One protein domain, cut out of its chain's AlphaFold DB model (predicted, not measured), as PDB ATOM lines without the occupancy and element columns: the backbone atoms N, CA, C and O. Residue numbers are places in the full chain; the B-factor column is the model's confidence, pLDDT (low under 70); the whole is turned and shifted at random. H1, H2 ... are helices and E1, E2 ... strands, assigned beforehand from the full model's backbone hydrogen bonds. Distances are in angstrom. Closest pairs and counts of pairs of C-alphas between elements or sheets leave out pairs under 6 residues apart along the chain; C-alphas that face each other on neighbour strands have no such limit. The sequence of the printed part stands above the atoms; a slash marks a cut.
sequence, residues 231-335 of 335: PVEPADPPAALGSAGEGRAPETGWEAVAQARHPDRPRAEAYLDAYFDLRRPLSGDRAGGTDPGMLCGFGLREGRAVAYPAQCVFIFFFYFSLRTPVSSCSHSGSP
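Overview. This is residues 231 to 335 of the 335 residues of the protein "Acetyl-coenzyme A carboxylase carboxyl transferase subunits beta/alpha" of Streptomyces sp. Mg1 (UniProt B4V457). There is little regular structure: a small, twisted three-stranded sheet has H2 over it, H1 lies off at one end, and a tail, residues 324 to 335, sticks out at the other. The 105 printed residues hold, in order, named elements H1 H2 E1 E2 E3, 37 residues, class mixed; the sheet, E1 E2 E3, is antiparallel. The whole is only just extended, close to loose, radius of gyration of the C-alphas 19.5 A, spanning 74 by 36 by 26 A.

Arrangement. H1, residues 253 to 260, is apart from H2, residues 268 to 275. H2 is on the sheet, over E2, residues 294 to 301, at a height of 7.8 A. E1, residues 278 to 282, E2 and E3, residues 304 to 311, form a meander of two antiparallel hairpins, with N 280 and O 298 2.8 A apart and N 299 and O 306 2.9 A apart, within hydrogen-bond range. In both helices every O i to N i+4 pair is within range.

Along the chain. H1 begins at C-alpha 253 (247.322, 170.922, 211.554). E2 measures 20.5 A; E3 measures 22.0 A, ending at C-alpha 311 (234.241, 178.467, 194.474).

Size, cuts and confidence. The printed part has no cut. The E1 to E2 link is long, 11 residues. Residues 231, 242 to 248 and 313 to 335 have pLDDT under 70.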
ATOM      1  N   PRO A 231     209.262 167.943 201.482       68.06
ATOM      2  CA  PRO A 231     210.398 168.782 201.839       68.06
ATOM      3  C   PRO A 231     211.570 168.531 200.891       68.06
ATOM      4  O   PRO A 231     211.852 167.403 200.492       68.06
ATOM      5  N   VAL A 232     212.247 169.610 200.514       72.19
ATOM      6  CA  VAL A 232     213.478 169.517 199.743       72.19
ATOM      7  C   VAL A 232     214.595 169.136 200.704       72.19
ATOM      8  O   VAL A 232     215.056 169.983 201.465       72.19
ATOM      9  N   GLU A 233     215.036 167.884 200.649       80.38
ATOM     10  CA  GLU A 233     216.231 167.467 201.381       80.38
ATOM     11  C   GLU A 233     217.489 168.032 200.701       80.38
ATOM     12  O   GLU A 233     217.603 167.957 199.469       80.38
ATOM     13  N   PRO A 234     218.442 168.611 201.449       81.12
ATOM     14  CA  PRO A 234     219.733 169.013 200.903       81.12
ATOM     15  C   PRO A 234     220.435 167.851 200.190       81.12
ATOM     16  O   PRO A 234     220.208 166.681 200.487       81.12
ATOM     17  N   ALA A 235     221.267 168.152 199.195       83.56
ATOM     18  CA  ALA A 235     222.129 167.134 198.605       83.56
ATOM     19  C   ALA A 235     223.310 166.841 199.521       83.56
ATOM     20  O   ALA A 235     223.863 167.772 200.107       83.56
ATOM     21  N   ASP A 236     223.690 165.564 199.629       86.38
ATOM     22  CA  ASP A 236     224.891 165.205 200.381       86.38
ATOM     23  C   ASP A 236     226.093 165.938 199.788       86.38
ATOM     24  O   ASP A 236     226.186 166.044 198.561       86.38
ATOM     25  N   PRO A 237     227.022 166.431 200.610       83.50
ATOM     26  CA  PRO A 237     228.241 167.031 200.098       83.50
ATOM     27  C   PRO A 237     229.064 166.009 199.293       83.50
ATOM     28  O   PRO A 237     228.943 164.800 199.510       83.50
ATOM     29  N   PRO A 238     229.925 166.474 198.372       85.62
ATOM     30  CA  PRO A 238     230.768 165.581 197.600       85.62
ATOM     31  C   PRO A 238     231.787 164.905 198.516       85.62
ATOM     32  O   PRO A 238     232.282 165.505 199.475       85.62
ATOM     33  N   ALA A 239     232.117 163.649 198.214       85.62
ATOM     34  CA  ALA A 239     233.149 162.929 198.949       85.62
ATOM     35  C   ALA A 239     234.508 163.631 198.798       85.62
ATOM     36  O   ALA A 239     234.831 164.192 197.748       85.62
ATOM     37  N   ALA A 240     235.326 163.594 199.851       82.06
ATOM     38  CA  ALA A 240     236.676 164.134 199.795       82.06
ATOM     39  C   ALA A 240     237.525 163.318 198.806       82.06
ATOM     40  O   ALA A 240     237.780 162.140 199.038       82.06
ATOM     41  N   LEU A 241     237.991 163.951 197.725       79.00
ATOM     42  CA  LEU A 241     238.767 163.275 196.677       79.00
ATOM     43  C   LEU A 241     240.231 162.983 197.058       79.00
ATOM     44  O   LEU A 241     240.922 162.296 196.312       79.00
ATOM     45  N   GLY A 242     240.693 163.447 198.227       67.00
ATOM     46  CA  GLY A 242     242.070 163.263 198.698       67.00
ATOM     47  C   GLY A 242     243.120 163.919 197.791       67.00
ATOM     48  O   GLY A 242     242.832 164.384 196.695       67.00
ATOM     49  N   SER A 243     244.371 163.976 198.246       58.09
ATOM     50  CA  SER A 243     245.489 164.115 197.300       58.09
ATOM     51  C   SER A 243     245.744 162.728 196.713       58.09
ATOM     52  O   SER A 243     245.633 161.741 197.440       58.09
ATOM     53  N   ALA A 244     245.984 162.635 195.405       50.44
ATOM     54  CA  ALA A 244     246.141 161.366 194.699       50.44
ATOM     55  C   ALA A 244     247.116 160.431 195.443       50.44
ATOM     56  O   ALA A 244     248.319 160.672 195.453       50.44
ATOM     57  N   GLY A 245     246.592 159.387 196.094       48.53
ATOM     58  CA  GLY A 245     247.411 158.385 196.777       48.53
ATOM     59  C   GLY A 245     246.716 157.672 197.927       48.53
ATOM     60  O   GLY A 245     246.541 156.462 197.872       48.53
ATOM     61  N   GLU A 246     246.304 158.379 198.974       52.84
ATOM     62  CA  GLU A 246     245.848 157.735 200.209       52.84
ATOM     63  C   GLU A 246     244.823 158.649 200.878       52.84
ATOM     64  O   GLU A 246     245.151 159.768 201.260       52.84
ATOM     65  N   GLY A 247     243.571 158.207 201.023       58.00
ATOM     66  CA  GLY A 247     242.497 158.929 201.724       58.00
ATOM     67  C   GLY A 247     242.729 159.075 203.237       58.00
ATOM     68  O   GLY A 247     241.805 158.905 204.029       58.00
ATOM     69  N   ARG A 248     243.973 159.329 203.651       67.94
ATOM     70  CA  ARG A 248     244.415 159.489 205.029       67.94
ATOM     71  C   ARG A 248     244.104 160.906 205.493       67.94
ATOM     72  O   ARG A 248     244.563 161.881 204.899       67.94
ATOM     73  N   ALA A 249     243.352 161.014 206.583       72.81
ATOM     74  CA  ALA A 249     243.181 162.286 207.267       72.81
ATOM     75  C   ALA A 249     244.553 162.815 207.745       72.81
ATOM     76  O   ALA A 249     245.372 162.017 208.206       72.81
ATOM     77  N   PRO A 250     244.828 164.127 207.634       79.56
ATOM     78  CA  PRO A 250     246.073 164.701 208.136       79.56
ATOM     79  C   PRO A 250     246.185 164.473 209.647       79.56
ATOM     80  O   PRO A 250     245.227 164.702 210.387       79.56
ATOM     81  N   GLU A 251     247.357 164.045 210.114       85.25
ATOM     82  CA  GLU A 251     247.591 163.768 211.539       85.25
ATOM     83  C   GLU A 251     247.875 165.047 212.329       85.25
ATOM     84  O   GLU A 251     247.701 165.095 213.547       85.25
ATOM     85  N   THR A 252     248.295 166.110 211.636       89.31
ATOM     86  CA  THR A 252     248.618 167.401 212.242       89.31
ATOM     87  C   THR A 252     247.969 168.561 211.494       89.31
ATOM     88  O   THR A 252     247.689 168.495 210.296       89.31
ATOM     89  N   GLY A 253     247.789 169.688 212.190       86.94
ATOM     90  CA  GLY A 253     247.322 170.922 211.554       86.94
ATOM     91  C   GLY A 253     248.263 171.416 210.447       86.94
ATOM     92  O   GLY A 253     247.799 171.961 209.449       86.94
ATOM     93  N   TRP A 254     249.575 171.186 210.576       86.81
ATOM     94  CA  TRP A 254     250.541 171.553 209.537       86.81
ATOM     95  C   TRP A 254     250.429 170.662 208.296       86.81
ATOM     96  O   TRP A 254     250.480 171.177 207.182       86.81
ATOM     97  N   GLU A 255     250.191 169.356 208.464       84.88
ATOM     98  CA  GLU A 255     249.883 168.452 207.345       84.88
ATOM     99  C   GLU A 255     248.609 168.874 206.615       84.88
ATOM    100  O   GLU A 255     248.603 168.922 205.387       84.88
ATOM    101  N   ALA A 256     247.562 169.260 207.349       83.00
ATOM    102  CA  ALA A 256     246.330 169.766 206.746       83.00
ATOM    103  C   ALA A 256     246.592 171.025 205.899       83.00
ATOM    104  O   ALA A 256     246.102 171.140 204.776       83.00
ATOM    105  N   VAL A 257     247.415 171.955 206.401       84.62
ATOM    106  CA  VAL A 257     247.821 173.156 205.655       84.62
ATOM    107  C   VAL A 257     248.668 172.797 204.432       84.62
ATOM    108  O   VAL A 257     248.449 173.370 203.364       84.62
ATOM    109  N   ALA A 258     249.613 171.862 204.556       85.25
ATOM    110  CA  ALA A 258     250.461 171.423 203.452       85.25
ATOM    111  C   ALA A 258     249.639 170.753 202.337       85.25
ATOM    112  O   ALA A 258     249.789 171.118 201.172       85.25
ATOM    113  N   GLN A 259     248.707 169.862 202.690       80.94
ATOM    114  CA  GLN A 259     247.776 169.229 201.749       80.94
ATOM    115  C   GLN A 259     246.856 170.261 201.087       80.94
ATOM    116  O   GLN A 259     246.710 170.277 199.866       80.94
ATOM    117  N   ALA A 260     246.290 171.188 201.867       81.19
ATOM    118  CA  ALA A 260     245.437 172.246 201.336       81.19
ATOM    119  C   ALA A 260     246.188 173.211 200.407       81.19
ATOM    120  O   ALA A 260     245.550 173.878 199.601       81.19
ATOM    121  N   ARG A 261     247.518 173.319 200.499       83.12
ATOM    122  CA  ARG A 261     248.347 174.159 199.617       83.12
ATOM    123  C   ARG A 261     249.031 173.375 198.500       83.12
ATOM    124  O   ARG A 261     249.752 173.983 197.711       83.12
ATOM    125  N   HIS A 262     248.821 172.062 198.430       83.69
ATOM    126  CA  HIS A 262     249.466 171.225 197.431       83.69
ATOM    127  C   HIS A 262     249.044 171.663 196.017       83.69
ATOM    128  O   HIS A 262     247.848 171.887 195.792       83.69
ATOM    129  N   PRO A 263     249.983 171.796 195.059       84.44
ATOM    130  CA  PRO A 263     249.658 172.212 193.692       84.44
ATOM    131  C   PRO A 263     248.654 171.265 193.020       84.44
ATOM    132  O   PRO A 263     247.755 171.734 192.323       84.44
ATOM    133  N   ASP A 264     248.755 169.968 193.322       83.62
ATOM    134  CA  ASP A 264     247.899 168.911 192.764       83.62
ATOM    135  C   ASP A 264     246.639 168.627 193.600       83.62
ATOM    136  O   ASP A 264     246.008 167.581 193.445       83.62
ATOM    137  N   ARG A 265     246.263 169.519 194.530       83.88
ATOM    138  CA  ARG A 265     245.002 169.354 195.271       83.88
ATOM    139  C   ARG A 265     243.817 169.364 194.284       83.88
ATOM    140  O   ARG A 265     243.793 170.229 193.399       83.88
ATOM    141  N   PRO A 266     242.811 168.483 194.440       86.31
ATOM    142  CA  PRO A 266     241.604 168.545 193.623       86.31
ATOM    143  C   PRO A 266     240.946 169.924 193.709       86.31
ATOM    144  O   PRO A 266     240.821 170.510 194.788       86.31
ATOM    145  N   ARG A 267     240.542 170.453 192.553       87.94
ATOM    146  CA  ARG A 267     239.831 171.733 192.430       87.94
ATOM    147  C   ARG A 267     238.336 171.507 192.259       87.94
ATOM    148  O   ARG A 267     237.896 170.366 192.133       87.94
ATOM    149  N   ALA A 268     237.564 172.592 192.279       90.81
ATOM    150  CA  ALA A 268     236.108 172.559 192.179       90.81
ATOM    151  C   ALA A 268     235.621 171.678 191.017       90.81
ATOM    152  O   ALA A 268     234.725 170.864 191.211       90.81
ATOM    153  N   GLU A 269     236.264 171.769 189.854       91.69
ATOM    154  CA  GLU A 269     235.969 170.964 188.669       91.69
ATOM    155  C   GLU A 269     236.072 169.464 188.951       91.69
ATOM    156  O   GLU A 269     235.140 168.728 188.655       91.69
ATOM    157  N   ALA A 270     237.151 169.020 189.605       91.19
ATOM    158  CA  ALA A 270     237.348 167.610 189.936       91.19
ATOM    159  C   ALA A 270     236.256 167.090 190.883       91.19
ATOM    160  O   ALA A 270     235.755 165.983 190.700       91.19
ATOM    161  N   TYR A 271     235.849 167.897 191.870       91.69
ATOM    162  CA  TYR A 271     234.732 167.551 192.753       91.69
ATOM    163  C   TYR A 271     233.403 167.487 192.002       91.69
ATOM    164  O   TYR A 271     232.630 166.565 192.235       91.69
ATOM    165  N   LEU A 272     233.133 168.436 191.104       93.88
ATOM    166  CA  LEU A 272     231.906 168.455 190.305       93.88
ATOM    167  C   LEU A 272     231.833 167.261 189.348       93.88
ATOM    168  O   LEU A 272     230.783 166.629 189.262       93.88
ATOM    169  N   ASP A 273     232.938 166.937 188.672       92.69
ATOM    170  CA  ASP A 273     233.029 165.815 187.735       92.69
ATOM    171  C   ASP A 273     232.904 164.459 188.453       92.69
ATOM    172  O   ASP A 273     232.346 163.519 187.898       92.69
ATOM    173  N   ALA A 274     233.367 164.352 189.705       92.31
ATOM    174  CA  ALA A 274     233.170 163.154 190.524       92.31
ATOM    175  C   ALA A 274     231.769 163.058 191.156       92.31
ATOM    176  O   ALA A 274     231.344 161.970 191.541       92.31
ATOM    177  N   TYR A 275     231.073 164.187 191.325       92.88
ATOM    178  CA  TYR A 275     229.793 164.255 192.035       92.88
ATOM    179  C   TYR A 275     228.572 164.066 191.130       92.88
ATOM    180  O   TYR A 275     227.538 163.580 191.591       92.88
ATOM    181  N   PHE A 276     228.662 164.484 189.865       95.12
ATOM    182  CA  PHE A 276     227.542 164.485 188.931       95.12
ATOM    183  C   PHE A 276     227.723 163.481 187.796       95.12
ATOM    184  O   PHE A 276     228.750 163.471 187.128       95.12
ATOM    185  N   ASP A 277     226.661 162.728 187.500       92.81
ATOM    186  CA  ASP A 277     226.589 161.847 186.327       92.81
ATOM    187  C   ASP A 277     226.478 162.658 185.022       92.81
ATOM    188  O   ASP A 277     226.910 162.241 183.950       92.81
ATOM    189  N   LEU A 278     225.857 163.833 185.124       94.44
ATOM    190  CA  LEU A 278     225.653 164.802 184.053       94.44
ATOM    191  C   LEU A 278     225.728 166.197 184.666       94.44
ATOM    192  O   LEU A 278     225.034 166.454 185.648       94.44
ATOM    193  N   ARG A 279     226.476 167.126 184.064       95.38
ATOM    194  CA  ARG A 279     226.443 168.543 184.455       95.38
ATOM    195  C   ARG A 279     226.358 169.476 183.261       95.38
ATOM    196  O   ARG A 279     226.972 169.237 182.222       95.38
ATOM    197  N   ARG A 280     225.652 170.589 183.447       97.06
ATOM    198  CA  ARG A 280     225.622 171.711 182.513       97.06
ATOM    199  C   ARG A 280     225.935 173.011 183.270       97.06
ATOM    200  O   ARG A 280     225.202 173.359 184.201       97.06
ATOM    201  N   PRO A 281     227.039 173.704 182.925       95.44
ATOM    202  CA  PRO A 281     227.386 174.969 183.555       95.44
ATOM    203  C   PRO A 281     226.444 176.084 183.092       95.44
ATOM    204  O   PRO A 281     225.976 176.082 181.955       95.44
ATOM    205  N   LEU A 282     226.204 177.045 183.977       95.25
ATOM    206  CA  LEU A 282     225.696 178.368 183.629       95.25
ATOM    207  C   LEU A 282     226.875 179.327 183.497       95.25
ATOM    208  O   LEU A 282     227.867 179.187 184.217       95.25
ATOM    209  N   SER A 283     226.754 180.311 182.608       93.44
ATOM    210  CA  SER A 283     227.803 181.303 182.382       93.44
ATOM    211  C   SER A 283     227.237 182.714 182.430       93.44
ATOM    212  O   SER A 283     226.171 182.999 181.886       93.44
ATOM    213  N   GLY A 284     228.005 183.600 183.057       91.62
ATOM    214  CA  GLY A 284     227.697 185.017 183.133       91.62
ATOM    215  C   GLY A 284     226.726 185.414 184.238       91.62
ATOM    216  O   GLY A 284     225.957 184.614 184.767       91.62
ATOM    217  N   ASP A 285     226.774 186.696 184.583       90.81
ATOM    218  CA  ASP A 285     225.898 187.335 185.568       90.81
ATOM    219  C   ASP A 285     224.647 187.978 184.941       90.81
ATOM    220  O   ASP A 285     223.813 188.547 185.650       90.81
ATOM    221  N   ARG A 286     224.511 187.903 183.608       90.75
ATOM    222  CA  ARG A 286     223.499 188.598 182.792       90.75
ATOM    223  C   ARG A 286     223.544 190.131 182.904       90.75
ATOM    224  O   ARG A 286     222.645 190.801 182.395       90.75
ATOM    225  N   ALA A 287     224.599 190.681 183.493       88.69
ATOM    226  CA  ALA A 287     224.838 192.099 183.746       88.69
ATOM    227  C   ALA A 287     226.149 192.618 183.117       88.69
ATOM    228  O   ALA A 287     226.515 193.771 183.347       88.69
ATOM    229  N   GLY A 288     226.807 191.818 182.272       85.25
ATOM    230  CA  GLY A 288     227.992 192.221 181.512       85.25
ATOM    231  C   GLY A 288     229.305 191.614 182.016       85.25
ATOM    232  O   GLY A 288     230.369 192.108 181.638       85.25
ATOM    233  N   GLY A 289     229.256 190.595 182.880       88.62
ATOM    234  CA  GLY A 289     230.434 190.005 183.503       88.62
ATOM    235  C   GLY A 289     230.412 188.479 183.598       88.62
ATOM    236  O   GLY A 289     229.374 187.819 183.574       88.62
ATOM    237  N   THR A 290     231.610 187.918 183.749       90.50
ATOM    238  CA  THR A 290     231.861 186.514 184.100       90.50
ATOM    239  C   THR A 290     232.862 186.467 185.250       90.50
ATOM    240  O   THR A 290     233.807 187.258 185.251       90.50
ATOM    241  N   ASP A 291     232.713 185.527 186.183       90.62
ATOM    242  CA  ASP A 291     233.666 185.320 187.279       90.62
ATOM    243  C   ASP A 291     234.353 183.947 187.147       90.62
ATOM    244  O   ASP A 291     233.717 182.926 187.408       90.62
ATOM    245  N   PRO A 292     235.648 183.878 186.778       88.25
ATOM    246  CA  PRO A 292     236.372 182.607 186.694       88.25
ATOM    247  C   PRO A 292     236.621 181.959 188.070       88.25
ATOM    248  O   PRO A 292     237.032 180.801 188.145       88.25
ATOM    249  N   GLY A 293     236.404 182.692 189.166       91.19
ATOM    250  CA  GLY A 293     236.485 182.193 190.535       91.19
ATOM    251  C   GLY A 293     235.248 181.416 190.992       91.19
ATOM    252  O   GLY A 293     235.291 180.824 192.076       91.19
ATOM    253  N   MET A 294     234.179 181.399 190.192       92.00
ATOM    254  CA  MET A 294     232.898 180.779 190.518       92.00
ATOM    255  C   MET A 294     232.400 179.898 189.373       92.00
ATOM    256  O   MET A 294     232.175 180.361 188.259       92.00
ATOM    257  N   LEU A 295     232.139 178.628 189.671       94.19
ATOM    258  CA  LEU A 295     231.444 177.714 188.769       94.19
ATOM    259  C   LEU A 295     230.006 177.555 189.235       94.19
ATOM    260  O   LEU A 295     229.758 177.090 190.347       94.19
ATOM    261  N   CYS A 296     229.058 177.887 188.371       95.38
ATOM    262  CA  CYS A 296     227.638 177.713 188.639       95.38
ATOM    263  C   CYS A 296     227.020 176.776 187.603       95.38
ATOM    264  O   CYS A 296     227.499 176.683 186.473       95.38
ATOM    265  N   GLY A 297     225.952 176.074 187.966       96.00
ATOM    266  CA  GLY A 297     225.236 175.236 187.016       96.00
ATOM    267  C   GLY A 297     224.255 174.279 187.660       96.00
ATOM    268  O   GLY A 297     223.881 174.413 188.827       96.00
ATOM    269  N   PHE A 298     223.852 173.297 186.865       95.88
ATOM    270  CA  PHE A 298     222.980 172.213 187.287       95.88
ATOM    271  C   PHE A 298     223.630 170.875 186.967       95.88
ATOM    272  O   PHE A 298     224.261 170.714 185.922       95.88
ATOM    273  N   GLY A 299     223.454 169.908 187.858       94.94
ATOM    274  CA  GLY A 299     223.903 168.543 187.646       94.94
ATOM    275  C   GLY A 299     222.865 167.516 188.071       94.94
ATOM    276  O   GLY A 299     221.964 167.812 188.857       94.94
ATOM    277  N   LEU A 300     222.973 166.315 187.514       92.81
ATOM    278  CA  LEU A 300     222.164 165.160 187.867       92.81
ATOM    279  C   LEU A 300     222.999 164.228 188.742       92.81
ATOM    280  O   LEU A 300     224.101 163.846 188.355       92.81
ATOM    281  N   ARG A 301     222.461 163.864 189.903       89.81
ATOM    282  CA  ARG A 301     223.034 162.854 190.795       89.81
ATOM    283  C   ARG A 301     221.926 161.922 191.244       89.81
ATOM    284  O   ARG A 301     220.915 162.397 191.762       89.81
ATOM    285  N   GLU A 302     222.105 160.617 191.042       87.12
ATOM    286  CA  GLU A 302     221.145 159.592 191.492       87.12
ATOM    287  C   GLU A 302     219.708 159.885 191.001       87.12
ATOM    288  O   GLU A 302     218.716 159.729 191.708       87.12
ATOM    289  N   GLY A 303     219.595 160.391 189.766       84.81
ATOM    290  CA  GLY A 303     218.318 160.771 189.155       84.81
ATOM    291  C   GLY A 303     217.718 162.096 189.642       84.81
ATOM    292  O   GLY A 303     216.670 162.497 189.135       84.81
ATOM    293  N   ARG A 304     218.378 162.812 190.560       87.00
ATOM    294  CA  ARG A 304     217.932 164.105 191.087       87.00
ATOM    295  C   ARG A 304     218.743 165.266 190.520       87.00
ATOM    296  O   ARG A 304     219.970 165.241 190.531       87.00
ATOM    297  N   ALA A 305     218.049 166.301 190.048       91.31
ATOM    298  CA  ALA A 305     218.681 167.538 189.607       91.31
ATOM    299  C   ALA A 305     219.067 168.415 190.807       91.31
ATOM    300  O   ALA A 305     218.279 168.603 191.737       91.31
ATOM    301  N   VAL A 306     220.275 168.965 190.774       91.44
ATOM    302  CA  VAL A 306     220.866 169.758 191.850       91.44
ATOM    303  C   VAL A 306     221.529 170.989 191.243       91.44
ATOM    304  O   VAL A 306     222.316 170.870 190.304       91.44
ATOM    305  N   ALA A 307     221.220 172.171 191.776       92.81
ATOM    306  CA  ALA A 307     221.960 173.381 191.441       92.81
ATOM    307  C   ALA A 307     223.254 173.429 192.260       92.81
ATOM    308  O   ALA A 307     223.235 173.144 193.461       92.81
ATOM    309  N   TYR A 308     224.358 173.816 191.626       92.44
ATOM    310  CA  TYR A 308     225.642 173.988 192.293       92.44
ATOM    311  C   TYR A 308     226.204 175.393 192.041       92.44
ATOM    312  O   TYR A 308     226.212 175.870 190.908       92.44
ATOM    313  N   PRO A 309     226.691 176.047 193.099       93.00
ATOM    314  CA  PRO A 309     227.735 177.052 193.069       93.00
ATOM    315  C   PRO A 309     229.003 176.470 193.715       93.00
ATOM    316  O   PRO A 309     228.958 175.924 194.821       93.00
ATOM    317  N   ALA A 310     230.137 176.585 193.034       91.56
ATOM    318  CA  ALA A 310     231.420 176.085 193.500       91.56
ATOM    319  C   ALA A 310     232.495 177.163 193.340       91.56
ATOM    320  O   ALA A 310     232.762 177.643 192.242       91.56
ATOM    321  N   GLN A 311     233.118 177.536 194.453       90.25
ATOM    322  CA  GLN A 311     234.241 178.467 194.474       90.25
ATOM    323  C   GLN A 311     235.539 177.766 194.045       90.25
ATOM    324  O   GLN A 311     235.927 176.744 194.610       90.25
ATOM    325  N   CYS A 312     236.259 178.350 193.087       85.94
ATOM    326  CA  CYS A 312     237.508 177.791 192.555       85.94
ATOM    327  C   CYS A 312     238.711 177.983 193.499       85.94
ATOM    328  O   CYS A 312     239.726 177.293 193.373       85.94
ATOM    329  N   VAL A 313     238.630 178.939 194.435       66.12
ATOM    330  CA  VAL A 313     239.773 179.386 195.258       66.12
ATOM    331  C   VAL A 313     239.745 178.794 196.681       66.12
ATOM    332  O   VAL A 313     240.801 178.439 197.215       66.12
ATOM    333  N   PHE A 314     238.551 178.593 197.253       50.81
ATOM    334  CA  PHE A 314     238.284 177.945 198.548       50.81
ATOM    335  C   PHE A 314     236.978 177.149 198.450       50.81
ATOM    336  O   PHE A 314     236.008 177.665 197.925       50.81
ATOM    337  N   ILE A 315     236.924 175.901 198.919       40.50
ATOM    338  CA  ILE A 315     235.720 175.071 198.761       40.50
ATOM    339  C   ILE A 315     234.622 175.546 199.729       40.50
ATOM    340  O   ILE A 315     234.702 175.288 200.927       40.50
ATOM    341  N   PHE A 316     233.577 176.185 199.200       34.94
ATOM    342  CA  PHE A 316     232.246 176.263 199.809       34.94
ATOM    343  C   PHE A 316     231.211 175.859 198.755       34.94
ATOM    344  O   PHE A 316     231.159 176.452 197.677       34.94
ATOM    345  N   PHE A 317     230.396 174.850 199.069       37.84
ATOM    346  CA  PHE A 317     229.266 174.414 198.249       37.84
ATOM    347  C   PHE A 317     227.961 174.838 198.931       37.84
ATOM    348  O   PHE A 317     227.752 174.529 200.104       37.84
ATOM    349  N   PHE A 318     227.071 175.513 198.201       38.06
ATOM    350  CA  PHE A 318     225.691 175.749 198.640       38.06
ATOM    351  C   PHE A 318     224.730 174.943 197.773       38.06
ATOM    352  O   PHE A 318     224.511 175.265 196.612       38.06
ATOM    353  N   TYR A 319     224.120 173.905 198.333       42.44
ATOM    354  CA  TYR A 319     223.160 173.085 197.605       42.44
ATOM    355  C   TYR A 319     221.751 173.671 197.718       42.44
ATOM    356  O   TYR A 319     221.159 173.678 198.795       42.44
ATOM    357  N   PHE A 320     221.195 174.128 196.594       37.50
ATOM    358  CA  PHE A 320     219.790 174.518 196.492       37.50
ATOM    359  C   PHE A 320     219.058 173.542 195.571       37.50
ATOM    360  O   PHE A 320     219.511 173.261 194.461       37.50
ATOM    361  N   SER A 321     217.904 173.038 196.010       39.97
ATOM    362  CA  SER A 321     216.979 172.328 195.124       39.97
ATOM    363  C   SER A 321     215.805 173.234 194.758       39.97
ATOM    364  O   SER A 321     215.292 174.002 195.577       39.97
ATOM    365  N   LEU A 322     215.448 173.202 193.474       38.97
ATOM    366  CA  LEU A 322     214.561 174.165 192.834       38.97
ATOM    367  C   LEU A 322     213.123 174.037 193.361       38.97
ATOM    368  O   LEU A 322     212.421 173.070 193.060       38.97
ATOM    369  N   ARG A 323     212.636 175.069 194.058       40.56
ATOM    370  CA  ARG A 323     211.206 175.257 194.340       40.56
ATOM    371  C   ARG A 323     210.708 176.536 193.682       40.56
ATOM    372  O   ARG A 323     211.386 177.556 193.694       40.56
ATOM    373  N   THR A 324     209.485 176.490 193.174       39.41
ATOM    374  CA  THR A 324     208.674 177.685 192.921       39.41
ATOM    375  C   THR A 324     207.524 177.729 193.916       39.41
ATOM    376  O   THR A 324     207.039 176.664 194.311       39.41
ATOM    377  N   PRO A 325     207.103 178.924 194.360       32.66
ATOM    378  CA  PRO A 325     206.058 179.056 195.362       32.66
ATOM    379  C   PRO A 325     204.749 178.465 194.835       32.66
ATOM    380  O   PRO A 325     204.257 178.846 193.775       32.66
ATOM    381  N   VAL A 326     204.184 177.522 195.586       33.97
ATOM    382  CA  VAL A 326     202.805 177.080 195.395       33.97
ATOM    383  C   VAL A 326     201.928 178.165 196.009       33.97
ATOM    384  O   VAL A 326     201.931 178.349 197.225       33.97
ATOM    385  N   SER A 327     201.215 178.927 195.183       35.28
ATOM    386  CA  SER A 327     200.193 179.856 195.663       35.28
ATOM    387  C   SER A 327     199.036 179.061 196.269       35.28
ATOM    388  O   SER A 327     198.174 178.560 195.554       35.28
ATOM    389  N   SER A 328     199.001 178.947 197.595       34.03
ATOM    390  CA  SER A 328     197.796 178.562 198.324       34.03
ATOM    391  C   SER A 328     196.881 179.784 198.443       34.03
ATOM    392  O   SER A 328     197.128 180.679 199.250       34.03
ATOM    393  N   CYS A 329     195.824 179.832 197.638       29.06
ATOM    394  CA  CYS A 329     194.678 180.709 197.871       29.06
ATOM    395  C   CYS A 329     193.416 179.848 197.926       29.06
ATOM    396  O   CYS A 329     192.748 179.632 196.922       29.06
ATOM    397  N   SER A 330     193.098 179.347 199.118       30.55
ATOM    398  CA  SER A 330     191.759 178.875 199.462       30.55
ATOM    399  C   SER A 330     191.031 180.014 200.177       30.55
ATOM    400  O   SER A 330     191.201 180.213 201.378       30.55
ATOM    401  N   HIS A 331     190.249 180.796 199.431       32.50
ATOM    402  CA  HIS A 331     189.193 181.624 200.011       32.50
ATOM    403  C   HIS A 331     187.987 180.721 200.286       32.50
ATOM    404  O   HIS A 331     187.197 180.439 199.388       32.50
ATOM    405  N   SER A 332     187.848 180.252 201.525       31.33
ATOM    406  CA  SER A 332     186.572 179.756 202.039       31.33
ATOM    407  C   SER A 332     185.788 180.949 202.584       31.33
ATOM    408  O   SER A 332     185.946 181.329 203.743       31.33
ATOM    409  N   GLY A 333     184.989 181.572 201.720       34.38
ATOM    410  CA  GLY A 333     183.906 182.458 202.132       34.38
ATOM    411  C   GLY A 333     182.620 181.650 202.277       34.38
ATOM    412  O   GLY A 333     182.277 180.863 201.397       34.38
ATOM    413  N   SER A 334     181.920 181.819 203.392       27.81
ATOM    414  CA  SER A 334     180.523 181.416 203.582       27.81
ATOM    415  C   SER A 334     179.953 182.167 204.785       27.81
ATOM    416  O   SER A 334     180.661 182.283 205.786       27.81
ATOM    417  N   PRO A 335     178.646 182.449 204.779       43.38
ATOM    418  CA  PRO A 335     177.903 183.340 203.889       43.38
ATOM    419  C   PRO A 335     177.798 184.777 204.434       43.38
ATOM    420  O   PRO A 335     177.907 184.971 205.665       43.38
TER     421      PRO A 335